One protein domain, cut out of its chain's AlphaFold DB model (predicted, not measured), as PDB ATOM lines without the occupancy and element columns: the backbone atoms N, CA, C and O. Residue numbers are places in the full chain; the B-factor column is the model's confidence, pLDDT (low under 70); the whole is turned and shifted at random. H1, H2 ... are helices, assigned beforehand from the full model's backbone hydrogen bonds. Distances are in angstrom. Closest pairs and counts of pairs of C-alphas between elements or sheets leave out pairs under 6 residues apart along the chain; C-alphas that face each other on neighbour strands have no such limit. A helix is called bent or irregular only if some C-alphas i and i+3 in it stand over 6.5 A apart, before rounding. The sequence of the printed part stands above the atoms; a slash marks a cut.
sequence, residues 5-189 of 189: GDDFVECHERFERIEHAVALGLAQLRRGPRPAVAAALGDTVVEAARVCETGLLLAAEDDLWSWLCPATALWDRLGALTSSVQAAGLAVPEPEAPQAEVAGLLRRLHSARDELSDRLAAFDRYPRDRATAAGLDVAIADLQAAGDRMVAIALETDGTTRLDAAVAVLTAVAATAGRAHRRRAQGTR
ATOM      1  N   GLY A   5     -38.556  -7.337  29.814       75.81
ATOM      2  CA  GLY A   5     -37.330  -7.991  29.368       75.81
ATOM      3  C   GLY A   5     -37.584  -9.169  28.419       75.81
ATOM      4  O   GLY A   5     -36.905  -9.278  27.397       75.81
ATOM      5  N   ASP A   6     -38.587 -10.006  28.701       86.19
ATOM      6  CA  ASP A   6     -38.982 -11.115  27.818       86.19
ATOM      7  C   ASP A   6     -39.529 -10.580  26.479       86.19
ATOM      8  O   ASP A   6     -39.193 -11.101  25.411       86.19
ATOM      9  N   ASP A   7     -40.282  -9.477  26.515       89.75
ATOM     10  CA  ASP A   7     -40.838  -8.835  25.317       89.75
ATOM     11  C   ASP A   7     -39.733  -8.227  24.417       89.75
ATOM     12  O   ASP A   7     -39.807  -8.283  23.180       89.75
ATOM     13  N   PHE A   8     -38.661  -7.671  25.003       91.38
ATOM     14  CA  PHE A   8     -37.497  -7.203  24.235       91.38
ATOM     15  C   PHE A   8     -36.759  -8.369  23.561       91.38
ATOM     16  O   PHE A   8     -36.349  -8.262  22.398       91.38
ATOM     17  N   VAL A   9     -36.594  -9.490  24.269       92.38
ATOM     18  CA  VAL A   9     -35.978 -10.703  23.710       92.38
ATOM     19  C   VAL A   9     -36.798 -11.216  22.528       92.38
ATOM     20  O   VAL A   9     -36.219 -11.523  21.483       92.38
ATOM     21  N   GLU A  10     -38.129 -11.205  22.621       94.19
ATOM     22  CA  GLU A  10     -38.995 -11.568  21.495       94.19
ATOM     23  C   GLU A  10     -38.766 -10.654  20.279       94.19
ATOM     24  O   GLU A  10     -38.679 -11.141  19.144       94.19
ATOM     25  N   CYS A  11     -38.599  -9.342  20.488       93.88
ATOM     26  CA  CYS A  11     -38.249  -8.413  19.410       93.88
ATOM     27  C   CYS A  11     -36.906  -8.774  18.764       93.88
ATOM     28  O   CYS A  11     -36.795  -8.788  17.535       93.88
ATOM     29  N   HIS A  12     -35.898  -9.116  19.566       94.06
ATOM     30  CA  HIS A  12     -34.590  -9.519  19.059       94.06
ATOM     31  C   HIS A  12     -34.666 -10.805  18.222       94.06
ATOM     32  O   HIS A  12     -34.159 -10.850  17.098       94.06
ATOM     33  N   GLU A  13     -35.341 -11.842  18.721       95.94
ATOM     34  CA  GLU A  13     -35.545 -13.096  17.986       95.94
ATOM     35  C   GLU A  13     -36.355 -12.883  16.703       95.94
ATOM     36  O   GLU A  13     -36.088 -13.480  15.654       95.94
ATOM     37  N   ARG A  14     -37.366 -12.012  16.756       96.81
ATOM     38  CA  ARG A  14     -38.156 -11.649  15.580       96.81
ATOM     39  C   ARG A  14     -37.294 -10.959  14.529       96.81
ATOM     40  O   ARG A  14     -37.425 -11.282  13.347       96.81
ATOM     41  N   PHE A  15     -36.402 -10.069  14.948       97.38
ATOM     42  CA  PHE A  15     -35.456  -9.411  14.057       97.38
ATOM     43  C   PHE A  15     -34.491 -10.414  13.401       97.38
ATOM     44  O   PHE A  15     -34.278 -10.361  12.192       97.38
ATOM     45  N   GLU A  16     -33.978 -11.395  14.148       97.19
ATOM     46  CA  GLU A  16     -33.140 -12.473  13.596       97.19
ATOM     47  C   GLU A  16     -33.858 -13.291  12.518       97.19
ATOM     48  O   GLU A  16     -33.287 -13.597  11.465       97.19
ATOM     49  N   ARG A  17     -35.139 -13.616  12.740       97.69
ATOM     50  CA  ARG A  17     -35.962 -14.299  11.729       97.69
ATOM     51  C   ARG A  17     -36.110 -13.455  10.462       97.69
ATOM     52  O   ARG A  17     -36.051 -14.000   9.358       97.69
ATOM     53  N   ILE A  18     -36.271 -12.140  10.613       97.12
ATOM     54  CA  ILE A  18     -36.347 -11.195   9.495       97.12
ATOM     55  C   ILE A  18     -35.022 -11.147   8.724       97.12
ATOM     56  O   ILE A  18     -35.032 -11.301   7.501       97.12
ATOM     57  N   GLU A  19     -33.882 -11.009   9.402       97.12
ATOM     58  CA  GLU A  19     -32.568 -11.032   8.746       97.12
ATOM     59  C   GLU A  19     -32.355 -12.315   7.940       97.12
ATOM     60  O   GLU A  19     -31.901 -12.271   6.791       97.12
ATOM     61  N   HIS A  20     -32.729 -13.461   8.513       97.38
ATOM     62  CA  HIS A  20     -32.638 -14.739   7.822       97.38
ATOM     63  C   HIS A  20     -33.518 -14.769   6.562       97.38
ATOM     64  O   HIS A  20     -33.060 -15.184   5.493       97.38
ATOM     65  N   ALA A  21     -34.760 -14.285   6.656       96.50
ATOM     66  CA  ALA A  21     -35.672 -14.199   5.518       96.50
ATOM     67  C   ALA A  21     -35.127 -13.286   4.406       96.50
ATOM     68  O   ALA A  21     -35.164 -13.659   3.228       96.50
ATOM     69  N   VAL A  22     -34.548 -12.136   4.765       95.69
ATOM     70  CA  VAL A  22     -33.908 -11.226   3.805       95.69
ATOM     71  C   VAL A  22     -32.710 -11.889   3.135       95.69
ATOM     72  O   VAL A  22     -32.602 -11.855   1.909       95.69
ATOM     73  N   ALA A  23     -31.841 -12.554   3.897       96.56
ATOM     74  CA  ALA A  23     -30.689 -13.264   3.344       96.56
ATOM     75  C   ALA A  23     -31.113 -14.330   2.316       96.56
ATOM     76  O   ALA A  23     -30.521 -14.425   1.233       96.56
ATOM     77  N   LEU A  24     -32.174 -15.089   2.612       96.12
ATOM     78  CA  LEU A  24     -32.761 -16.052   1.680       96.12
ATOM     79  C   LEU A  24     -33.339 -15.368   0.435       96.12
ATOM     80  O   LEU A  24     -33.062 -15.811  -0.683       96.12
ATOM     81  N   GLY A  25     -34.105 -14.287   0.597       95.19
ATOM     82  CA  GLY A  25     -34.691 -13.536  -0.517       95.19
ATOM     83  C   GLY A  25     -33.629 -12.946  -1.449       95.19
ATOM     84  O   GLY A  25     -33.701 -13.124  -2.668       95.19
ATOM     85  N   LEU A  26     -32.577 -12.345  -0.888       94.94
ATOM     86  CA  LEU A  26     -31.430 -11.839  -1.642       94.94
ATOM     87  C   LEU A  26     -30.712 -12.962  -2.402       94.94
ATOM     88  O   LEU A  26     -30.363 -12.799  -3.572       94.94
ATOM     89  N   ALA A  27     -30.535 -14.133  -1.782       95.31
ATOM     90  CA  ALA A  27     -29.966 -15.295  -2.461       95.31
ATOM     91  C   ALA A  27     -30.841 -15.781  -3.631       95.31
ATOM     92  O   ALA A  27     -30.301 -16.228  -4.645       95.31
ATOM     93  N   GLN A  28     -32.172 -15.671  -3.534       93.50
ATOM     94  CA  GLN A  28     -33.072 -15.990  -4.650       93.50
ATOM     95  C   GLN A  28     -32.963 -14.977  -5.792       93.50
ATOM     96  O   GLN A  28     -32.951 -15.395  -6.948       93.50
ATOM     97  N   LEU A  29     -32.837 -13.678  -5.501       92.38
ATOM     98  CA  LEU A  29     -32.677 -12.650  -6.538       92.38
ATOM     99  C   LEU A  29     -31.377 -12.805  -7.330       92.38
ATOM    100  O   LEU A  29     -31.370 -12.609  -8.544       92.38
ATOM    101  N   ARG A  30     -30.294 -13.258  -6.687       93.06
ATOM    102  CA  ARG A  30     -29.033 -13.585  -7.382       93.06
ATOM    103  C   ARG A  30     -29.185 -14.702  -8.420       93.06
ATOM    104  O   ARG A  30     -28.361 -14.803  -9.323       93.06
ATOM    105  N   ARG A  31     -30.213 -15.550  -8.301       92.56
ATOM    106  CA  ARG A  31     -30.500 -16.641  -9.251       92.56
ATOM    107  C   ARG A  31     -31.345 -16.190 -10.443       92.56
ATOM    108  O   ARG A  31     -31.544 -16.980 -11.362       92.56
ATOM    109  N   GLY A  32     -31.858 -14.961 -10.428       89.44
ATOM    110  CA  GLY A  32     -32.617 -14.371 -11.525       89.44
ATOM    111  C   GLY A  32     -33.731 -13.429 -11.048       89.44
ATOM    112  O   GLY A  32     -34.093 -13.445  -9.868       89.44
ATOM    113  N   PRO A  33     -34.312 -12.627 -11.958       86.19
ATOM    114  CA  PRO A  33     -35.332 -11.640 -11.612       86.19
ATOM    115  C   PRO A  33     -36.594 -12.297 -11.046       86.19
ATOM    116  O   PRO A  33     -37.191 -13.170 -11.678       86.19
ATOM    117  N   ARG A  34     -37.023 -11.859  -9.858       91.44
ATOM    118  CA  ARG A  34     -38.257 -12.320  -9.204       91.44
ATOM    119  C   ARG A  34     -38.985 -11.137  -8.557       91.44
ATOM    120  O   ARG A  34     -38.733 -10.851  -7.388       91.44
ATOM    121  N   PRO A  35     -39.897 -10.461  -9.277       89.19
ATOM    122  CA  PRO A  35     -40.566  -9.251  -8.787       89.19
ATOM    123  C   PRO A  35     -41.299  -9.438  -7.452       89.19
ATOM    124  O   PRO A  35     -41.224  -8.574  -6.588       89.19
ATOM    125  N   ALA A  36     -41.935 -10.594  -7.240       92.06
ATOM    126  CA  ALA A  36     -42.602 -10.902  -5.973       92.06
ATOM    127  C   ALA A  36     -41.624 -10.987  -4.786       92.06
ATOM    128  O   ALA A  36     -41.949 -10.552  -3.689       92.06
ATOM    129  N   VAL A  37     -40.410 -11.507  -5.008       92.25
ATOM    130  CA  VAL A  37     -39.362 -11.557  -3.974       92.25
ATOM    131  C   VAL A  37     -38.832 -10.153  -3.693       92.25
ATOM    132  O   VAL A  37     -38.625  -9.806  -2.539       92.25
ATOM    133  N   ALA A  38     -38.647  -9.338  -4.734       89.25
ATOM    134  CA  ALA A  38     -38.226  -7.947  -4.589       89.25
ATOM    135  C   ALA A  38     -39.221  -7.123  -3.752       89.25
ATOM    136  O   ALA A  38     -38.803  -6.437  -2.825       89.25
ATOM    137  N   ALA A  39     -40.523  -7.243  -4.033       89.88
ATOM    138  CA  ALA A  39     -41.570  -6.585  -3.251       89.88
ATOM    139  C   ALA A  39     -41.574  -7.066  -1.789       89.88
ATOM    140  O   ALA A  39     -41.495  -6.251  -0.875       89.88
ATOM    141  N   ALA A  40     -41.548  -8.387  -1.574       91.88
ATOM    142  CA  ALA A  40     -41.532  -8.962  -0.231       91.88
ATOM    143  C   ALA A  40     -40.309  -8.521   0.592       91.88
ATOM    144  O   ALA A  40     -40.424  -8.324   1.799       91.88
ATOM    145  N   LEU A  41     -39.140  -8.344  -0.035       92.62
ATOM    146  CA  LEU A  41     -37.949  -7.824   0.642       92.62
ATOM    147  C   LEU A  41     -38.131  -6.377   1.111       92.62
ATOM    148  O   LEU A  41     -37.703  -6.058   2.216       92.62
ATOM    149  N   GLY A  42     -38.780  -5.528   0.309       88.88
ATOM    150  CA  GLY A  42     -39.119  -4.159   0.703       88.88
ATOM    151  C   GLY A  42     -40.011  -4.130   1.946       88.88
ATOM    152  O   GLY A  42     -39.651  -3.503   2.942       88.88
ATOM    153  N   ASP A  43     -41.106  -4.896   1.928       90.62
ATOM    154  CA  ASP A  43     -42.032  -5.012   3.065       90.62
ATOM    155  C   ASP A  43     -41.331  -5.562   4.317       90.62
ATOM    156  O   ASP A  43     -41.556  -5.101   5.436       90.62
ATOM    157  N   THR A  44     -40.430  -6.527   4.126       93.06
ATOM    158  CA  THR A  44     -39.676  -7.153   5.217       93.06
ATOM    159  C   THR A  44     -38.721  -6.165   5.899       93.06
ATOM    160  O   THR A  44     -38.555  -6.230   7.115       93.06
ATOM    161  N   VAL A  45     -38.110  -5.230   5.159       91.44
ATOM    162  CA  VAL A  45     -37.248  -4.190   5.758       91.44
ATOM    163  C   VAL A  45     -38.066  -3.164   6.543       91.44
ATOM    164  O   VAL A  45     -37.640  -2.752   7.621       91.44
ATOM    165  N   VAL A  46     -39.255  -2.792   6.058       89.19
ATOM    166  CA  VAL A  46     -40.176  -1.922   6.812       89.19
ATOM    167  C   VAL A  46     -40.581  -2.587   8.127       89.19
ATOM    168  O   VAL A  46     -40.568  -1.951   9.179       89.19
ATOM    169  N   GLU A  47     -40.878  -3.885   8.092       91.94
ATOM    170  CA  GLU A  47     -41.187  -4.637   9.307       91.94
ATOM    171  C   GLU A  47     -39.988  -4.713  10.263       91.94
ATOM    172  O   GLU A  47     -40.157  -4.569  11.471       91.94
ATOM    173  N   ALA A  48     -38.768  -4.873   9.740       93.25
ATOM    174  CA  ALA A  48     -37.551  -4.840  10.548       93.25
ATOM    175  C   ALA A  48     -37.402  -3.509  11.307       93.25
ATOM    176  O   ALA A  48     -37.046  -3.514  12.485       93.25
ATOM    177  N   ALA A  49     -37.708  -2.381  10.655       90.19
ATOM    178  CA  ALA A  49     -37.651  -1.059  11.277       90.19
ATOM    179  C   ALA A  49     -38.646  -0.926  12.438       90.19
ATOM    180  O   ALA A  49     -38.258  -0.512  13.532       90.19
ATOM    181  N   ARG A  50     -39.889  -1.385  12.246       89.00
ATOM    182  CA  ARG A  50     -40.909  -1.409  13.307       89.00
ATOM    183  C   ARG A  50     -40.481  -2.256  14.500       89.00
ATOM    184  O   ARG A  50     -40.661  -1.843  15.638       89.00
ATOM    185  N   VAL A  51     -39.869  -3.416  14.255       92.50
ATOM    186  CA  VAL A  51     -39.336  -4.269  15.330       92.50
ATOM    187  C   VAL A  51     -38.237  -3.547  16.120       92.50
ATOM    188  O   VAL A  51     -38.223  -3.637  17.345       92.50
ATOM    189  N   CYS A  52     -37.346  -2.798  15.462       91.56
ATOM    190  CA  CYS A  52     -36.333  -1.993  16.156       91.56
ATOM    191  C   CYS A  52     -36.937  -0.852  16.987       91.56
ATOM    192  O   CYS A  52     -36.450  -0.576  18.083       91.56
ATOM    193  N   GLU A  53     -37.985  -0.196  16.492       88.88
ATOM    194  CA  GLU A  53     -38.702   0.855  17.225       88.88
ATOM    195  C   GLU A  53     -39.408   0.307  18.462       88.88
ATOM    196  O   GLU A  53     -39.238   0.849  19.553       88.88
ATOM    197  N   THR A  54     -40.149  -0.794  18.311       90.38
ATOM    198  CA  THR A  54     -40.784  -1.485  19.438       90.38
ATOM    199  C   THR A  54     -39.740  -1.976  20.434       90.38
ATOM    200  O   THR A  54     -39.902  -1.771  21.632       90.38
ATOM    201  N   GLY A  55     -38.631  -2.550  19.959       91.19
ATOM    202  CA  GLY A  55     -37.525  -2.956  20.822       91.19
ATOM    203  C   GLY A  55     -36.940  -1.781  21.609       91.19
ATOM    204  O   GLY A  55     -36.676  -1.915  22.798       91.19
ATOM    205  N   LEU A  56     -36.777  -0.606  20.992       89.44
ATOM    206  CA  LEU A  56     -36.297   0.579  21.706       89.44
ATOM    207  C   LEU A  56     -37.294   1.061  22.771       89.44
ATOM    208  O   LEU A  56     -36.862   1.444  23.855       89.44
ATOM    209  N   LEU A  57     -38.598   1.025  22.480       89.69
ATOM    210  CA  LEU A  57     -39.641   1.344  23.457       89.69
ATOM    211  C   LEU A  57     -39.572   0.397  24.662       89.69
ATOM    212  O   LEU A  57     -39.428   0.862  25.788       89.69
ATOM    213  N   LEU A  58     -39.590  -0.915  24.420       91.00
ATOM    214  CA  LEU A  58     -39.549  -1.935  25.476       91.00
ATOM    215  C   LEU A  58     -38.270  -1.837  26.315       91.00
ATOM    216  O   LEU A  58     -38.324  -1.871  27.542       91.00
ATOM    217  N   ALA A  59     -37.122  -1.634  25.659       89.19
ATOM    218  CA  ALA A  59     -35.858  -1.377  26.339       89.19
ATOM    219  C   ALA A  59     -35.955  -0.157  27.261       89.19
ATOM    220  O   ALA A  59     -35.451  -0.192  28.380       89.19
ATOM    221  N   ALA A  60     -36.582   0.925  26.792       86.44
ATOM    222  CA  ALA A  60     -36.714   2.158  27.552       86.44
ATOM    223  C   ALA A  60     -37.701   2.047  28.729       86.44
ATOM    224  O   ALA A  60     -37.473   2.696  29.752       86.44
ATOM    225  N   GLU A  61     -38.757   1.242  28.598       87.56
ATOM    226  CA  GLU A  61     -39.761   1.000  29.644       87.56
ATOM    227  C   GLU A  61     -39.269   0.077  30.771       87.56
ATOM    228  O   GLU A  61     -39.664   0.281  31.920       87.56
ATOM    229  N   ASP A  62     -38.404  -0.897  30.470       88.69
ATOM    230  CA  ASP A  62     -37.860  -1.841  31.457       88.69
ATOM    231  C   ASP A  62     -36.698  -1.235  32.272       88.69
ATOM    232  O   ASP A  62     -36.858  -0.713  33.379       88.69
ATOM    233  N   ASP A  63     -35.502  -1.255  31.688       88.31
ATOM    234  CA  ASP A  63     -34.304  -0.586  32.178       88.31
ATOM    235  C   ASP A  63     -33.420  -0.252  30.980       88.31
ATOM    236  O   ASP A  63     -32.545  -1.033  30.588       88.31
ATOM    237  N   LEU A  64     -33.638   0.942  30.412       89.25
ATOM    238  CA  LEU A  64     -32.930   1.434  29.225       89.25
ATOM    239  C   LEU A  64     -31.438   1.129  29.277       89.25
ATOM    240  O   LEU A  64     -30.813   0.771  28.286       89.25
ATOM    241  N   TRP A  65     -30.859   1.298  30.455       91.44
ATOM    242  CA  TRP A  65     -29.440   1.194  30.687       91.44
ATOM    243  C   TRP A  65     -28.908  -0.234  30.549       91.44
ATOM    244  O   TRP A  65     -27.786  -0.409  30.069       91.44
ATOM    245  N   SER A  66     -29.679  -1.244  30.936       90.69
ATOM    246  CA  SER A  66     -29.315  -2.652  30.744       90.69
ATOM    247  C   SER A  66     -29.466  -3.083  29.282       90.69
ATOM    248  O   SER A  66     -28.691  -3.905  28.793       90.69
ATOM    249  N   TRP A  67     -30.386  -2.451  28.552       92.19
ATOM    250  CA  TRP A  67     -30.723  -2.804  27.172       92.19
ATOM    251  C   TRP A  67     -30.093  -1.911  26.099       92.19
ATOM    252  O   TRP A  67     -30.211  -2.204  24.911       92.19
ATOM    253  N   LEU A  68     -29.372  -0.853  26.480       89.94
ATOM    254  CA  LEU A  68     -28.852   0.136  25.533       89.94
ATOM    255  C   LEU A  68     -27.905  -0.473  24.490       89.94
ATOM    256  O   LEU A  68     -27.971  -0.114  23.314       89.94
ATOM    257  N   CYS A  69     -27.048  -1.417  24.895       92.12
ATOM    258  CA  CYS A  69     -26.150  -2.120  23.976       92.12
ATOM    259  C   CYS A  69     -26.923  -3.026  22.997       92.12
ATOM    260  O   CYS A  69     -26.759  -2.840  21.789       92.12
ATOM    261  N   PRO A  70     -27.794  -3.949  23.459       92.38
ATOM    262  CA  PRO A  70     -28.674  -4.714  22.573       92.38
ATOM    263  C   PRO A  70     -29.517  -3.850  21.626       92.38
ATOM    264  O   PRO A  70     -29.569  -4.128  20.429       92.38
ATOM    265  N   ALA A  71     -30.124  -2.769  22.126       92.31
ATOM    266  CA  ALA A  71     -30.917  -1.852  21.312       92.31
ATOM    267  C   ALA A  71     -30.057  -1.190  20.225       92.31
ATOM    268  O   ALA A  71     -30.427  -1.202  19.054       92.31
ATOM    269  N   THR A  72     -28.868  -0.688  20.576       93.38
ATOM    270  CA  THR A  72     -27.917  -0.121  19.600       93.38
ATOM    271  C   THR A  72     -27.553  -1.140  18.518       93.38
ATOM    272  O   THR A  72     -27.563  -0.810  17.333       93.38
ATOM    273  N   ALA A  73     -27.284  -2.391  18.908       93.50
ATOM    274  CA  ALA A  73     -26.930  -3.455  17.975       93.50
ATOM    275  C   ALA A  73     -28.067  -3.784  16.993       93.50
ATOM    276  O   ALA A  73     -27.794  -4.030  15.817       93.50
ATOM    277  N   LEU A  74     -29.330  -3.754  17.435       94.06
ATOM    278  CA  LEU A  74     -30.486  -3.917  16.545       94.06
ATOM    279  C   LEU A  74     -30.536  -2.815  15.479       94.06
ATOM    280  O   LEU A  74     -30.702  -3.114  14.298       94.06
ATOM    281  N   TRP A  75     -30.322  -1.557  15.867       93.81
ATOM    282  CA  TRP A  75     -30.321  -0.432  14.928       93.81
ATOM    283  C   TRP A  75     -29.148  -0.477  13.935       93.81
ATOM    284  O   TRP A  75     -29.340  -0.213  12.745       93.81
ATOM    285  N   ASP A  76     -27.952  -0.876  14.379       94.25
ATOM    286  CA  ASP A  76     -26.811  -1.093  13.479       94.25
ATOM    287  C   ASP A  76     -27.089  -2.216  12.467       94.25
ATOM    288  O   ASP A  76     -26.825  -2.069  11.267       94.25
ATOM    289  N   ARG A  77     -27.673  -3.326  12.932       95.44
ATOM    290  CA  ARG A  77     -28.063  -4.452  12.073       95.44
ATOM    291  C   ARG A  77     -29.144  -4.061  11.073       95.44
ATOM    292  O   ARG A  77     -29.038  -4.431   9.906       95.44
ATOM    293  N   LEU A  78     -30.127  -3.251  11.467       94.19
ATOM    294  CA  LEU A  78     -31.133  -2.704  10.550       94.19
ATOM    295  C   LEU A  78     -30.499  -1.842   9.451       94.19
ATOM    296  O   LEU A  78     -30.882  -1.951   8.281       94.19
ATOM    297  N   GLY A  79     -29.502  -1.023   9.796       92.31
ATOM    298  CA  GLY A  79     -28.724  -0.259   8.819       92.31
ATOM    299  C   GLY A  79     -27.997  -1.161   7.812       92.31
ATOM    300  O   GLY A  79     -28.066  -0.931   6.599       92.31
ATOM    301  N   ALA A  80     -27.359  -2.232   8.289       93.31
ATOM    302  CA  ALA A  80     -26.684  -3.216   7.440       93.31
ATOM    303  C   ALA A  80     -27.662  -4.010   6.551       93.31
ATOM    304  O   ALA A  80     -27.380  -4.256   5.371       93.31
ATOM    305  N   LEU A  81     -28.827  -4.373   7.093       94.00
ATOM    306  CA  LEU A  81     -29.902  -5.056   6.377       94.00
ATOM    307  C   LEU A  81     -30.421  -4.193   5.221       94.00
ATOM    308  O   LEU A  81     -30.458  -4.640   4.075       94.00
ATOM    309  N   THR A  82     -30.737  -2.930   5.516       92.25
ATOM    310  CA  THR A  82     -31.208  -1.936   4.540       92.25
ATOM    311  C   THR A  82     -30.177  -1.722   3.436       92.25
ATOM    312  O   THR A  82     -30.504  -1.823   2.252       92.25
ATOM    313  N   SER A  83     -28.907  -1.541   3.813       91.62
ATOM    314  CA  SER A  83     -27.792  -1.390   2.868       91.62
ATOM    315  C   SER A  83     -27.643  -2.608   1.952       91.62
ATOM    316  O   SER A  83     -27.389  -2.466   0.756       91.62
ATOM    317  N   SER A  84     -27.842  -3.820   2.481       92.88
ATOM    318  CA  SER A  84     -27.759  -5.063   1.701       92.88
ATOM    319  C   SER A  84     -28.874  -5.177   0.660       92.88
ATOM    320  O   SER A  84     -28.636  -5.656  -0.451       92.88
ATOM    321  N   VAL A  85     -30.085  -4.729   1.000       92.38
ATOM    322  CA  VAL A  85     -31.234  -4.715   0.084       92.38
ATOM    323  C   VAL A  85     -31.061  -3.641  -0.993       92.38
ATOM    324  O   VAL A  85     -31.234  -3.936  -2.177       92.38
ATOM    325  N   GLN A  86     -30.608  -2.442  -0.621       91.19
ATOM    326  CA  GLN A  86     -30.274  -1.373  -1.572       91.19
ATOM    327  C   GLN A  86     -29.155  -1.787  -2.539       91.19
ATOM    328  O   GLN A  86     -29.259  -1.559  -3.744       91.19
ATOM    329  N   ALA A  87     -28.115  -2.471  -2.048       91.19
ATOM    330  CA  ALA A  87     -27.023  -2.987  -2.877       91.19
ATOM    331  C   ALA A  87     -27.482  -4.037  -3.906       91.19
ATOM    332  O   ALA A  87     -26.817  -4.239  -4.921       91.19
ATOM    333  N   ALA A  88     -28.629  -4.686  -3.682       89.94
ATOM    334  CA  ALA A  88     -29.265  -5.569  -4.659       89.94
ATOM    335  C   ALA A  88     -30.083  -4.813  -5.727       89.94
ATOM    336  O   ALA A  88     -30.757  -5.447  -6.540       89.94
ATOM    337  N   GLY A  89     -30.026  -3.477  -5.739       88.12
ATOM    338  CA  GLY A  89     -30.741  -2.617  -6.681       88.12
ATOM    339  C   GLY A  89     -32.222  -2.443  -6.348       88.12
ATOM    340  O   GLY A  89     -32.992  -2.016  -7.207       88.12
ATOM    341  N   LEU A  90     -32.635  -2.801  -5.130       87.44
ATOM    342  CA  LEU A  90     -34.013  -2.653  -4.685       87.44
ATOM    343  C   LEU A  90     -34.214  -1.288  -4.038       87.44
ATOM    344  O   LEU A  90     -33.448  -0.883  -3.164       87.44
ATOM    345  N   ALA A  91     -35.280  -0.605  -4.447       83.25
ATOM    346  CA  ALA A  91     -35.764   0.550  -3.716       83.25
ATOM    347  C   ALA A  91     -36.292   0.067  -2.361       83.25
ATOM    348  O   ALA A  91     -37.213  -0.747  -2.300       83.25
ATOM    349  N   VAL A  92     -35.683   0.559  -1.290       76.69
ATOM    350  CA  VAL A  92     -36.202   0.393   0.063       76.69
ATOM    351  C   VAL A  92     -36.920   1.692   0.401       76.69
ATOM    352  O   VAL A  92     -36.319   2.749   0.185       76.69
ATOM    353  N   PRO A  93     -38.175   1.649   0.882       71.06
ATOM    354  CA  PRO A  93     -38.808   2.832   1.446       71.06
ATOM    355  C   PRO A  93     -37.866   3.428   2.489       71.06
ATOM    356  O   PRO A  93     -37.335   2.684   3.317       71.06
ATOM    357  N   GLU A  94     -37.613   4.736   2.429       65.00
ATOM    358  CA  GLU A  94     -36.862   5.362   3.509       65.00
ATOM    359  C   GLU A  94     -37.632   5.102   4.807       65.00
ATOM    360  O   GLU A  94     -38.847   5.329   4.852       65.00
ATOM    361  N   PRO A  95     -36.976   4.526   5.829       64.19
ATOM    362  CA  PRO A  95     -37.601   4.421   7.133       64.19
ATOM    363  C   PRO A  95     -37.995   5.818   7.596       64.19
ATOM    364  O   PRO A  95     -37.369   6.818   7.251       64.19
ATOM    365  N   GLU A  96     -38.991   5.856   8.458       63.16
ATOM    366  CA  GLU A  96     -39.417   7.078   9.113       63.16
ATOM    367  C   GLU A  96     -38.217   7.787   9.809       63.16
ATOM    368  O   GLU A  96     -38.041   8.988   9.643       63.16
ATOM    369  N   ALA A  97     -37.324   7.078  10.515       63.44
ATOM    370  CA  ALA A  97     -36.089   7.667  11.059       63.44
ATOM    371  C   ALA A  97     -34.829   7.102  10.386       63.44
ATOM    372  O   ALA A  97     -34.747   5.885  10.177       63.44
ATOM    373  N   PRO A  98     -33.788   7.926  10.149       79.12
ATOM    374  CA  PRO A  98     -32.518   7.438   9.623       79.12
ATOM    375  C   PRO A  98     -31.843   6.475  10.613       79.12
ATOM    376  O   PRO A  98     -31.438   6.867  11.710       79.12
ATOM    377  N   GLN A  99     -31.658   5.206  10.227       84.62
ATOM    378  CA  GLN A  99     -31.157   4.170  11.147       84.62
ATOM    379  C   GLN A  99     -29.776   4.501  11.717       84.62
ATOM    380  O   GLN A  99     -29.512   4.293  12.900       84.62
ATOM    381  N   ALA A 100     -28.894   5.033  10.865       83.69
ATOM    382  CA  ALA A 100     -27.544   5.424  11.252       83.69
ATOM    383  C   ALA A 100     -27.546   6.552  12.294       83.69
ATOM    384  O   ALA A 100     -26.672   6.595  13.164       83.69
ATOM    385  N   GLU A 101     -28.532   7.446  12.219       87.19
ATOM    386  CA  GLU A 101     -28.671   8.555  13.149       87.19
ATOM    387  C   GLU A 101     -29.163   8.071  14.511       87.19
ATOM    388  O   GLU A 101     -28.521   8.366  15.520       87.19
ATOM    389  N   VAL A 102     -30.205   7.231  14.542       88.62
ATOM    390  CA  VAL A 102     -30.709   6.619  15.784       88.62
ATOM    391  C   VAL A 102     -29.617   5.790  16.461       88.62
ATOM    392  O   VAL A 102     -29.313   6.013  17.633       88.62
ATOM    393  N   ALA A 103     -28.937   4.904  15.725       88.69
ATOM    394  CA  ALA A 103     -27.807   4.142  16.261       88.69
ATOM    395  C   ALA A 103     -26.681   5.064  16.772       88.69
ATOM    396  O   ALA A 103     -26.054   4.806  17.802       88.69
ATOM    397  N   GLY A 104     -26.416   6.166  16.063       90.62
ATOM    398  CA  GLY A 104     -25.470   7.199  16.474       90.62
ATOM    399  C   GLY A 104     -25.848   7.873  17.794       90.62
ATOM    400  O   GLY A 104     -24.977   8.072  18.644       90.62
ATOM    401  N   LEU A 105     -27.125   8.194  17.994       91.06
ATOM    402  CA  LEU A 105     -27.611   8.773  19.242       91.06
ATOM    403  C   LEU A 105     -27.577   7.777  20.403       91.06
ATOM    404  O   LEU A 105     -27.115   8.150  21.480       91.06
ATOM    405  N   LEU A 106     -27.969   6.518  20.192       92.50
ATOM    406  CA  LEU A 106     -27.894   5.485  21.234       92.50
ATOM    407  C   LEU A 106     -26.448   5.261  21.701       92.50
ATOM    408  O   LEU A 106     -26.188   5.199  22.904       92.50
ATOM    409  N   ARG A 107     -25.478   5.265  20.774       93.75
ATOM    410  CA  ARG A 107     -24.044   5.249  21.114       93.75
ATOM    411  C   ARG A 107     -23.620   6.460  21.938       93.75
ATOM    412  O   ARG A 107     -22.911   6.298  22.925       93.75
ATOM    413  N   ARG A 108     -24.053   7.670  21.563       94.06
ATOM    414  CA  ARG A 108     -23.756   8.889  22.340       94.06
ATOM    415  C   ARG A 108     -24.344   8.814  23.743       94.06
ATOM    416  O   ARG A 108     -23.674   9.209  24.692       94.06
ATOM    417  N   LEU A 109     -25.560   8.292  23.871       93.38
ATOM    418  CA  LEU A 109     -26.216   8.097  25.156       93.38
ATOM    419  C   LEU A 109     -25.440   7.105  26.033       93.38
ATOM    420  O   LEU A 109     -25.249   7.354  27.221       93.38
ATOM    421  N   HIS A 110     -24.941   6.022  25.434       93.25
ATOM    422  CA  HIS A 110     -24.105   5.037  26.115       93.25
ATOM    423  C   HIS A 110     -22.799   5.666  26.613       93.25
ATOM    424  O   HIS A 110     -22.515   5.620  27.806       93.25
ATOM    425  N   SER A 111     -22.069   6.364  25.737       94.25
ATOM    426  CA  SER A 111     -20.828   7.050  26.111       94.25
ATOM    427  C   SER A 111     -21.033   8.111  27.196       94.25
ATOM    428  O   SER A 111     -20.226   8.204  28.115       94.25
ATOM    429  N   ALA A 112     -22.115   8.893  27.129       94.75
ATOM    430  CA  ALA A 112     -22.419   9.895  28.151       94.75
ATOM    431  C   ALA A 112     -22.739   9.257  29.515       94.75
ATOM    432  O   ALA A 112     -22.372   9.794  30.561       94.75
ATOM    433  N   ARG A 113     -23.399   8.092  29.523       94.31
ATOM    434  CA  ARG A 113     -23.682   7.334  30.747       94.31
ATOM    435  C   ARG A 113     -22.410   6.744  31.362       94.31
ATOM    436  O   ARG A 113     -22.265   6.787  32.588       94.31
ATOM    437  N   ASP A 114     -21.508   6.217  30.544       94.69
ATOM    438  CA  ASP A 114     -20.225   5.686  31.014       94.69
ATOM    439  C   ASP A 114     -19.366   6.802  31.615       94.69
ATOM    440  O   ASP A 114     -18.933   6.694  32.762       94.69
ATOM    441  N   GLU A 115     -19.248   7.935  30.914       95.88
ATOM    442  CA  GLU A 115     -18.548   9.120  31.422       95.88
ATOM    443  C   GLU A 115     -19.158   9.599  32.748       95.88
ATOM    444  O   GLU A 115     -18.435   9.854  33.711       95.88
ATOM    445  N   LEU A 116     -20.491   9.671  32.859       95.56
ATOM    446  CA  LEU A 116     -21.149  10.028  34.118       95.56
ATOM    447  C   LEU A 116     -20.807   9.046  35.248       95.56
ATOM    448  O   LEU A 116     -20.591   9.471  36.385       95.56
ATOM    449  N   SER A 117     -20.753   7.749  34.950       94.44
ATOM    450  CA  SER A 117     -20.417   6.708  35.926       94.44
ATOM    451  C   SER A 117     -18.973   6.851  36.417       94.44
ATOM    452  O   SER A 117     -18.729   6.814  37.627       94.44
ATOM    453  N   ASP A 118     -18.038   7.125  35.509       95.75
ATOM    454  CA  ASP A 118     -16.632   7.380  35.834       95.75
ATOM    455  C   ASP A 118     -16.462   8.659  36.665       95.75
ATOM    456  O   ASP A 118     -15.748   8.674  37.677       95.75
ATOM    457  N   ARG A 119     -17.170   9.738  36.304       95.31
ATOM    458  CA  ARG A 119     -17.156  10.997  37.068       95.31
ATOM    459  C   ARG A 119     -17.766  10.847  38.449       95.31
ATOM    460  O   ARG A 119     -17.257  11.446  39.397       95.31
ATOM    461  N   LEU A 120     -18.804  10.031  38.586       94.19
ATOM    462  CA  LEU A 120     -19.376   9.690  39.882       94.19
ATOM    463  C   LEU A 120     -18.381   8.942  40.763       94.19
ATOM    464  O   LEU A 120     -18.186   9.334  41.913       94.19
ATOM    465  N   ALA A 121     -17.698   7.934  40.222       94.69
ATOM    466  CA  ALA A 121     -16.676   7.197  40.958       94.69
ATOM    467  C   ALA A 121     -15.510   8.106  41.393       94.69
ATOM    468  O   ALA A 121     -15.020   8.011  42.523       94.69
ATOM    469  N   ALA A 122     -15.085   9.029  40.525       93.88
ATOM    470  CA  ALA A 122     -14.067  10.023  40.856       93.88
ATOM    471  C   ALA A 122     -14.536  10.993  41.955       93.88
ATOM    472  O   ALA A 122     -13.777  11.283  42.883       93.88
ATOM    473  N   PHE A 123     -15.782  11.467  41.880       93.00
ATOM    474  CA  PHE A 123     -16.369  12.351  42.886       93.00
ATOM    475  C   PHE A 123     -16.509  11.661  44.247       93.00
ATOM    476  O   PHE A 123     -16.147  12.249  45.261       93.00
ATOM    477  N   ASP A 124     -16.943  10.399  44.284       92.88
ATOM    478  CA  ASP A 124     -17.036   9.628  45.530       92.88
ATOM    479  C   ASP A 124     -15.670   9.472  46.215       92.88
ATOM    480  O   ASP A 124     -15.575   9.500  47.444       92.88
ATOM    481  N   ARG A 125     -14.596   9.331  45.428       94.62
ATOM    482  CA  ARG A 125     -13.226   9.249  45.947       94.62
ATOM    483  C   ARG A 125     -12.696  10.609  46.414       94.62
ATOM    484  O   ARG A 125     -11.930  10.658  47.377       94.62
ATOM    485  N   TYR A 126     -13.095  11.701  45.758       92.25
ATOM    486  CA  TYR A 126     -12.603  13.056  46.025       92.25
ATOM    487  C   TYR A 126     -13.744  14.095  46.087       92.25
ATOM    488  O   TYR A 126     -13.805  14.997  45.250       92.25
ATOM    489  N   PRO A 127     -14.631  14.037  47.099       88.44
ATOM    490  CA  PRO A 127     -15.871  14.830  47.116       88.44
ATOM    491  C   PRO A 127     -15.658  16.331  47.362       88.44
ATOM    492  O   PRO A 127     -16.535  17.146  47.086       88.44
ATOM    493  N   ARG A 128     -14.487  16.720  47.888       90.69
ATOM    494  CA  ARG A 128     -14.116  18.123  48.150       90.69
ATOM    495  C   ARG A 128     -13.298  18.758  47.024       90.69
ATOM    496  O   ARG A 128     -12.987  19.946  47.109       90.69
ATOM    497  N   ASP A 129     -12.920  17.987  46.006       93.56
ATOM    498  CA  ASP A 129     -12.198  18.519  44.857       93.56
ATOM    499  C   ASP A 129     -13.174  19.260  43.930       93.56
ATOM    500  O   ASP A 129     -14.198  18.740  43.487       93.56
ATOM    501  N   ARG A 130     -12.866  20.526  43.645       90.88
ATOM    502  CA  ARG A 130     -13.696  21.358  42.769       90.88
ATOM    503  C   ARG A 130     -13.632  20.892  41.318       90.88
ATOM    504  O   ARG A 130     -14.608  21.077  40.597       90.88
ATOM    505  N   ALA A 131     -12.515  20.303  40.889       93.44
ATOM    506  CA  ALA A 131     -12.356  19.815  39.526       93.44
ATOM    507  C   ALA A 131     -13.219  18.571  39.271       93.44
ATOM    508  O   ALA A 131     -13.886  18.497  38.239       93.44
ATOM    509  N   THR A 132     -13.274  17.629  40.220       90.81
ATOM    510  CA  THR A 132     -14.154  16.451  40.117       90.81
ATOM    511  C   THR A 132     -15.625  16.854  40.140       90.81
ATOM    512  O   THR A 132     -16.398  16.367  39.318       90.81
ATOM    513  N   ALA A 133     -16.004  17.802  41.003       91.44
ATOM    514  CA  ALA A 133     -17.354  18.355  41.025       91.44
ATOM    515  C   ALA A 133     -17.717  19.032  39.690       91.44
ATOM    516  O   ALA A 133     -18.780  18.766  39.137       91.44
ATOM    517  N   ALA A 134     -16.847  19.875  39.133       93.25
ATOM    518  CA  ALA A 134     -17.103  20.508  37.838       93.25
ATOM    519  C   ALA A 134     -17.228  19.472  36.705       93.25
ATOM    520  O   ALA A 134     -18.148  19.559  35.897       93.25
ATOM    521  N   GLY A 135     -16.359  18.456  36.683       93.12
ATOM    522  CA  GLY A 135     -16.442  17.362  35.710       93.12
ATOM    523  C   GLY A 135     -17.749  16.570  35.808       93.12
ATOM    524  O   GLY A 135     -18.310  16.190  34.784       93.12
ATOM    525  N   LEU A 136     -18.274  16.375  37.021       93.56
ATOM    526  CA  LEU A 136     -19.572  15.737  37.227       93.56
ATOM    527  C   LEU A 136     -20.738  16.582  36.681       93.56
ATOM    528  O   LEU A 136     -21.662  16.015  36.111       93.56
ATOM    529  N   ASP A 137     -20.702  17.915  36.808       93.88
ATOM    530  CA  ASP A 137     -21.744  18.776  36.212       93.88
ATOM    531  C   ASP A 137     -21.754  18.683  34.687       93.88
ATOM    532  O   ASP A 137     -22.824  18.592  34.089       93.88
ATOM    533  N   VAL A 138     -20.568  18.678  34.072       95.94
ATOM    534  CA  VAL A 138     -20.427  18.539  32.617       95.94
ATOM    535  C   VAL A 138     -21.001  17.202  32.157       95.94
ATOM    536  O   VAL A 138     -21.842  17.188  31.267       95.94
ATOM    537  N   ALA A 139     -20.650  16.095  32.818       95.12
ATOM    538  CA  ALA A 139     -21.170  14.779  32.447       95.12
ATOM    539  C   ALA A 139     -22.697  14.662  32.611       95.12
ATOM    540  O   ALA A 139     -23.359  14.009  31.806       95.12
ATOM    541  N   ILE A 140     -23.281  15.313  33.627       94.56
ATOM    542  CA  ILE A 140     -24.743  15.374  33.773       94.56
ATOM    543  C   ILE A 140     -25.369  16.153  32.606       94.56
ATOM    544  O   ILE A 140     -26.341  15.676  32.018       94.56
ATOM    545  N   ALA A 141     -24.809  17.313  32.257       94.50
ATOM    546  CA  ALA A 141     -25.298  18.132  31.151       94.50
ATOM    547  C   ALA A 141     -25.174  17.410  29.798       94.50
ATOM    548  O   ALA A 141     -26.106  17.446  28.997       94.50
ATOM    549  N   ASP A 142     -24.068  16.701  29.566       94.31
ATOM    550  CA  ASP A 142     -23.845  15.918  28.348       94.31
ATOM    551  C   ASP A 142     -24.851  14.766  28.221       94.31
ATOM    552  O   ASP A 142     -25.389  14.534  27.134       94.31
ATOM    553  N   LEU A 143     -25.167  14.079  29.327       93.94
ATOM    554  CA  LEU A 143     -26.199  13.040  29.343       93.94
ATOM    555  C   LEU A 143     -27.583  13.611  29.001       93.94
ATOM    556  O   LEU A 143     -28.310  13.021  28.203       93.94
ATOM    557  N   GLN A 144     -27.941  14.759  29.584       93.38
ATOM    558  CA  GLN A 144     -29.206  15.440  29.294       93.38
ATOM    559  C   GLN A 144     -29.287  15.856  27.822       93.38
ATOM    560  O   GLN A 144     -30.249  15.509  27.142       93.38
ATOM    561  N   ALA A 145     -28.231  16.481  27.295       92.56
ATOM    562  CA  ALA A 145     -28.161  16.887  25.895       92.56
ATOM    563  C   ALA A 145     -28.217  15.696  24.918       92.56
ATOM    564  O   ALA A 145     -28.736  15.826  23.806       92.56
ATOM    565  N   ALA A 146     -27.683  14.531  25.300       90.69
ATOM    566  CA  ALA A 146     -27.821  13.304  24.517       90.69
ATOM    567  C   ALA A 146     -29.275  12.800  24.497       90.69
ATOM    568  O   ALA A 146     -29.764  12.426  23.430       90.69
ATOM    569  N   GLY A 147     -29.968  12.839  25.641       89.31
ATOM    570  CA  GLY A 147     -31.392  12.507  25.743       89.31
ATOM    571  C   GLY A 147     -32.285  13.437  24.916       89.31
ATOM    572  O   GLY A 147     -33.124  12.958  24.158       89.31
ATOM    573  N   ASP A 148     -32.057  14.750  24.979       90.06
ATOM    574  CA  ASP A 148     -32.859  15.748  24.252       90.06
ATOM    575  C   ASP A 148     -32.814  15.547  22.728       90.06
ATOM    576  O   ASP A 148     -33.811  15.733  22.030       90.06
ATOM    577  N   ARG A 149     -31.670  15.106  22.192       87.88
ATOM    578  CA  ARG A 149     -31.532  14.823  20.754       87.88
ATOM    579  C   ARG A 149     -32.388  13.650  20.283       87.88
ATOM    580  O   ARG A 149     -32.814  13.664  19.134       87.88
ATOM    581  N   MET A 150     -32.668  12.663  21.140       83.38
ATOM    582  CA  MET A 150     -33.559  11.550  20.779       83.38
ATOM    583  C   MET A 150     -34.989  12.028  20.513       83.38
ATOM    584  O   MET A 150     -35.672  11.488  19.648       83.38
ATOM    585  N   VAL A 151     -35.426  13.071  21.222       80.44
ATOM    586  CA  VAL A 151     -36.758  13.667  21.063       80.44
ATOM    587  C   VAL A 151     -36.865  14.424  19.755       80.44
ATOM    588  O   VAL A 151     -37.884  14.315  19.086       80.44
ATOM    589  N   ALA A 152     -35.821  15.167  19.376       80.56
ATOM    590  CA  ALA A 152     -35.798  15.882  18.104       80.56
ATOM    591  C   ALA A 152     -36.050  14.920  16.931       80.56
ATOM    592  O   ALA A 152     -36.966  15.151  16.149       80.56
ATOM    593  N   ILE A 153     -35.346  13.781  16.898       76.69
ATOM    594  CA  ILE A 153     -35.558  12.750  15.868       76.69
ATOM    595  C   ILE A 153     -36.969  12.159  15.937       76.69
ATOM    596  O   ILE A 153     -37.602  11.950  14.907       76.69
ATOM    597  N   ALA A 154     -37.478  11.881  17.138       79.12
ATOM    598  CA  ALA A 154     -38.813  11.310  17.289       79.12
ATOM    599  C   ALA A 154     -39.939  12.268  16.864       79.12
ATOM    600  O   ALA A 154     -40.986  11.799  16.437       79.12
ATOM    601  N   LEU A 155     -39.734  13.584  16.976       74.38
ATOM    602  CA  LEU A 155     -40.695  14.610  16.554       74.38
ATOM    603  C   LEU A 155     -40.617  14.934  15.061       74.38
ATOM    604  O   LEU A 155     -41.603  15.390  14.487       74.38
ATOM    605  N   GLU A 156     -39.459  14.728  14.435       73.38
ATOM    606  CA  GLU A 156     -39.269  14.910  12.993       73.38
ATOM    607  C   GLU A 156     -39.961  13.823  12.167       73.38
ATOM    608  O   GLU A 156     -39.977  13.904  10.938       73.38
ATOM    609  N   THR A 157     -40.561  12.821  12.819       64.44
ATOM    610  CA  THR A 157     -41.284  11.772  12.119       64.44
ATOM    611  C   THR A 157     -42.630  11.383  12.698       64.44
ATOM    612  O   THR A 157     -42.841  11.386  13.905       64.44
ATOM    613  N   ASP A 158     -43.530  10.978  11.804       64.00
ATOM    614  CA  ASP A 158     -44.825  10.409  12.152       64.00
ATOM    615  C   ASP A 158     -44.643   9.030  12.811       64.00
ATOM    616  O   ASP A 158     -43.892   8.207  12.306       64.00
ATOM    617  N   GLY A 159     -45.321   8.774  13.938       65.19
ATOM    618  CA  GLY A 159     -45.332   7.465  14.609       65.19
ATOM    619  C   GLY A 159     -45.374   7.551  16.141       65.19
ATOM    620  O   GLY A 159     -44.453   8.059  16.779       65.19
ATOM    621  N   THR A 160     -46.429   7.017  16.768       67.31
ATOM    622  CA  THR A 160     -46.631   7.113  18.232       67.31
ATOM    623  C   THR A 160     -45.590   6.324  19.025       67.31
ATOM    624  O   THR A 160     -45.027   6.849  19.978       67.31
ATOM    625  N   THR A 161     -45.246   5.113  18.574       71.38
ATOM    626  CA  THR A 161     -44.283   4.222  19.245       71.38
ATOM    627  C   THR A 161     -42.909   4.871  19.425       71.38
ATOM    628  O   THR A 161     -42.243   4.670  20.438       71.38
ATOM    629  N   ARG A 162     -42.473   5.679  18.451       74.94
ATOM    630  CA  ARG A 162     -41.173   6.354  18.501       74.94
ATOM    631  C   ARG A 162     -41.176   7.524  19.477       74.94
ATOM    632  O   ARG A 162     -40.202   7.708  20.206       74.94
ATOM    633  N   LEU A 163     -42.262   8.296  19.506       79.50
ATOM    634  CA  LEU A 163     -42.436   9.361  20.488       79.50
ATOM    635  C   LEU A 163     -42.470   8.788  21.909       79.50
ATOM    636  O   LEU A 163     -41.778   9.306  22.784       79.50
ATOM    637  N   ASP A 164     -43.193   7.688  22.114       82.12
ATOM    638  CA  ASP A 164     -43.253   6.987  23.399       82.12
ATOM    639  C   ASP A 164     -41.856   6.505  23.825       82.12
ATOM    640  O   ASP A 164     -41.425   6.758  24.953       82.12
ATOM    641  N   ALA A 165     -41.084   5.926  22.896       81.25
ATOM    642  CA  ALA A 165     -39.706   5.511  23.155       81.25
ATOM    643  C   ALA A 165     -38.808   6.699  23.536       81.25
ATOM    644  O   ALA A 165     -38.029   6.614  24.485       81.25
ATOM    645  N   ALA A 166     -38.924   7.835  22.842       85.56
ATOM    646  CA  ALA A 166     -38.153   9.034  23.164       85.56
ATOM    647  C   ALA A 166     -38.516   9.614  24.540       85.56
ATOM    648  O   ALA A 166     -37.626  10.021  25.291       85.56
ATOM    649  N   VAL A 167     -39.799   9.612  24.908       85.94
ATOM    650  CA  VAL A 167     -40.269  10.040  26.236       85.94
ATOM    651  C   VAL A 167     -39.754   9.107  27.335       85.94
ATOM    652  O   VAL A 167     -39.294   9.579  28.382       85.94
ATOM    653  N   ALA A 168     -39.773   7.793  27.108       84.75
ATOM    654  CA  ALA A 168     -39.211   6.819  28.038       84.75
ATOM    655  C   ALA A 168     -37.689   7.015  28.202       84.75
ATOM    656  O   ALA A 168     -37.190   7.089  29.330       84.75
ATOM    657  N   VAL A 169     -36.958   7.239  27.101       87.31
ATOM    658  CA  VAL A 169     -35.521   7.567  27.129       87.31
ATOM    659  C   VAL A 169     -35.246   8.842  27.926       87.31
ATOM    660  O   VAL A 169     -34.385   8.838  28.810       87.31
ATOM    661  N   LEU A 170     -35.999   9.920  27.683       90.06
ATOM    662  CA  LEU A 170     -35.892  11.158  28.462       90.06
ATOM    663  C   LEU A 170     -36.114  10.919  29.955       90.06
ATOM    664  O   LEU A 170     -35.396  11.470  30.789       90.06
ATOM    665  N   THR A 171     -37.103  10.098  30.299       87.50
ATOM    666  CA  THR A 171     -37.440   9.792  31.690       87.50
ATOM    667  C   THR A 171     -36.287   9.056  32.373       87.50
ATOM    668  O   THR A 171     -35.878   9.431  33.478       87.50
ATOM    669  N   ALA A 172     -35.689   8.071  31.696       88.75
ATOM    670  CA  ALA A 172     -34.516   7.351  32.185       88.75
ATOM    671  C   ALA A 172     -33.289   8.270  32.350       88.75
ATOM    672  O   ALA A 172     -32.572   8.188  33.362       88.75
ATOM    673  N   VAL A 173     -33.066   9.181  31.397       91.38
ATOM    674  CA  VAL A 173     -32.010  10.207  31.441       91.38
ATOM    675  C   VAL A 173     -32.215  11.157  32.615       91.38
ATOM    676  O   VAL A 173     -31.316  11.310  33.446       91.38
ATOM    677  N   ALA A 174     -33.406  11.740  32.746       89.31
ATOM    678  CA  ALA A 174     -33.745  12.674  33.812       89.31
ATOM    679  C   ALA A 174     -33.628  12.020  35.196       89.31
ATOM    680  O   ALA A 174     -33.071  12.615  36.122       89.31
ATOM    681  N   ALA A 175     -34.077  10.769  35.342       89.94
ATOM    682  CA  ALA A 175     -33.926  10.014  36.582       89.94
ATOM    683  C   ALA A 175     -32.446   9.803  36.946       89.94
ATOM    684  O   ALA A 175     -32.063   9.937  38.113       89.94
ATOM    685  N   THR A 176     -31.602   9.511  35.955       91.12
ATOM    686  CA  THR A 176     -30.160   9.292  36.140       91.12
ATOM    687  C   THR A 176     -29.434  10.585  36.492       91.12
ATOM    688  O   THR A 176     -28.746  10.626  37.513       91.12
ATOM    689  N   ALA A 177     -29.676  11.664  35.748       89.00
ATOM    690  CA  ALA A 177     -29.173  13.003  36.052       89.00
ATOM    691  C   ALA A 177     -29.630  13.493  37.441       89.00
ATOM    692  O   ALA A 177     -28.845  14.040  38.215       89.00
ATOM    693  N   GLY A 178     -30.885  13.232  37.820       88.56
ATOM    694  CA  GLY A 178     -31.430  13.601  39.128       88.56
ATOM    695  C   GLY A 178     -30.817  12.819  40.296       88.56
ATOM    696  O   GLY A 178     -30.593  13.377  41.375       88.56
ATOM    697  N   ARG A 179     -30.508  11.526  40.116       92.00
ATOM    698  CA  ARG A 179     -29.672  10.766  41.071       92.00
ATOM    699  C   ARG A 179     -28.260  11.360  41.134       92.00
ATOM    700  O   ARG A 179     -27.756  11.573  42.238       92.00
ATOM    701  N   ALA A 180     -27.728  11.712  39.963       88.94
ATOM    702  CA  ALA A 180     -26.548  12.534  39.704       88.94
ATOM    703  C   ALA A 180     -26.362  13.675  40.715       88.94
ATOM    704  O   ALA A 180     -25.532  13.669  41.631       88.94
ATOM    705  N   HIS A 181     -27.250  14.653  40.550       91.06
ATOM    706  CA  HIS A 181     -27.291  15.885  41.322       91.06
ATOM    707  C   HIS A 181     -27.493  15.658  42.819       91.06
ATOM    708  O   HIS A 181     -26.850  16.326  43.629       91.06
ATOM    709  N   ARG A 182     -28.365  14.720  43.215       90.81
ATOM    710  CA  ARG A 182     -28.616  14.444  44.640       90.81
ATOM    711  C   ARG A 182     -27.368  13.928  45.347       90.81
ATOM    712  O   ARG A 182     -27.070  14.393  46.445       90.81
ATOM    713  N   ARG A 183     -26.629  13.015  44.714       86.75
ATOM    714  CA  ARG A 183     -25.390  12.458  45.274       86.75
ATOM    715  C   ARG A 183     -24.320  13.533  45.434       86.75
ATOM    716  O   ARG A 183     -23.733  13.658  46.506       86.75
ATOM    717  N   ARG A 184     -24.158  14.385  44.419       86.19
ATOM    718  CA  ARG A 184     -23.289  15.566  44.492       86.19
ATOM    719  C   ARG A 184     -23.657  16.473  45.672       86.19
ATOM    720  O   ARG A 184     -22.795  16.801  46.478       86.19
ATOM    721  N   ALA A 185     -24.934  16.841  45.801       86.19
ATOM    722  CA  ALA A 185     -25.406  17.738  46.857       86.19
ATOM    723  C   ALA A 185     -25.195  17.177  48.277       86.19
ATOM    724  O   ALA A 185     -25.044  17.946  49.226       86.19
ATOM    725  N   GLN A 186     -25.185  15.849  48.427       86.62
ATOM    726  CA  GLN A 186     -24.875  15.171  49.688       86.62
ATOM    727  C   GLN A 186     -23.370  15.150  49.984       86.62
ATOM    728  O   GLN A 186     -22.998  15.371  51.129       86.62
ATOM    729  N   GLY A 187     -22.513  14.939  48.978       75.31
ATOM    730  CA  GLY A 187     -21.051  14.919  49.145       75.31
ATOM    731  C   GLY A 187     -20.418  16.287  49.431       75.31
ATOM    732  O   GLY A 187     -19.284  16.356  49.901       75.31
ATOM    733  N   THR A 188     -21.145  17.378  49.172       62.69
ATOM    734  CA  THR A 188     -20.715  18.754  49.470       62.69
ATOM    735  C   THR A 188     -21.126  19.271  50.856       62.69
ATOM    736  O   THR A 188     -20.774  20.402  51.188       62.69
ATOM    737  N   ARG A 189     -21.899  18.497  51.633       58.88
ATOM    738  CA  ARG A 189     -22.260  18.823  53.027       58.88
ATOM    739  C   ARG A 189     -21.205  18.297  53.995       58.88
ATOM    740  O   ARG A 189     -20.954  19.004  54.994       58.88
TER     741      ARG A 189
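What this domain is: This is residues 5 to 189 of the 189 residues of an uncharacterized protein of Euzebyaceae bacterium (UniProt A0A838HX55). Two groups of three nearly aligned helical pieces, H1 with the two arms of H2 and then H3 with H4 and H5, are set end to end with a partial overlap, making one long rod. The first group contains the bent helix H2, whose second arm folds back beside its first; the groups overlap where the end of H2a meets the beginning of H5 and the beginning of H3 meets H2b. The printed part has 185 residues with five named helices, H1 to H5 in chain order, and no named strand; the class is all helix. The whole is loose, with a radius of gyration of the C-alphas of 20.0 A and spans of 72 by 29 by 27 A.

Where its parts are: H1, residues 5 to 29, begins at C-alpha 5 (-37.330, -7.991, 29.368) and is 36.5 A long. H2, residues 35 to 87, was assigned as one helix by its hydrogen bonds but is bent: C-alphas 62 and 65 are 9.0 A apart. Its arms are H2a, residues 35 to 62, 41.0 A, and H2b, residues 65 to 87, 33.9 A. H2b is irregular, with C-alphas 66 and 69 7.5 A apart. H3, residues 99 to 125, is 39.5 A long and H4, residues 130 to 155, 38.2 A. H5, residues 160 to 187, is 40.9 A long and ends at C-alpha 187 (-21.051, 14.919, 49.145).

How they stand to each other: The six helices or arms form an up and down bundle, each running against the one before it. H1 and H2a, a hairpin, touch at a shallow tilt of 17 degrees, with closest C-alphas Phe 8 and Gly 55 at 5.4 A. H2a and H2b touch, opposite ways at 13 degrees, with closest C-alphas Ala 59 and Trp 67 at 5.4 A. H2b touches H3 at residues 99 to 110 alone, with closest C-alphas Trp 75 and Ala 103 at 5.4 A. H3 and H4 form a hairpin, with closest C-alphas Leu 116 and Ala 139 at 5.0 A. H4 and H5 form another, with closest C-alphas Ala 154 and Leu 163 at 5.2 A. Residues 53 to 61 of H2a touch residues 161 to 172 of H5, with closest C-alphas Leu 57 and Ala 165 at 4.2 A. H3 and H5 only just touch, with 3 pairs of C-alphas within 8 A, the closest those of Asp 124 and Gly 187 at 7.6 A. H1 is apart from H3, H4 and H5. Every O i to N i+4 pair is within hydrogen-bond range in H1, H2a, H3 and H5, against 17 of 19 in H2b and 20 of 22 in H4.

The domain as a whole: The C-alphas farthest apart, those of Gly 32 and Arg 189, are 73.3 A from each other. The printed part has no cut. The link from H2 to H3, 11 residues, is long; the other links are tight. Mean pLDDT of the printed part is 88.9, with residues 94 to 97, 157 to 160 and 188 to 189 under 70.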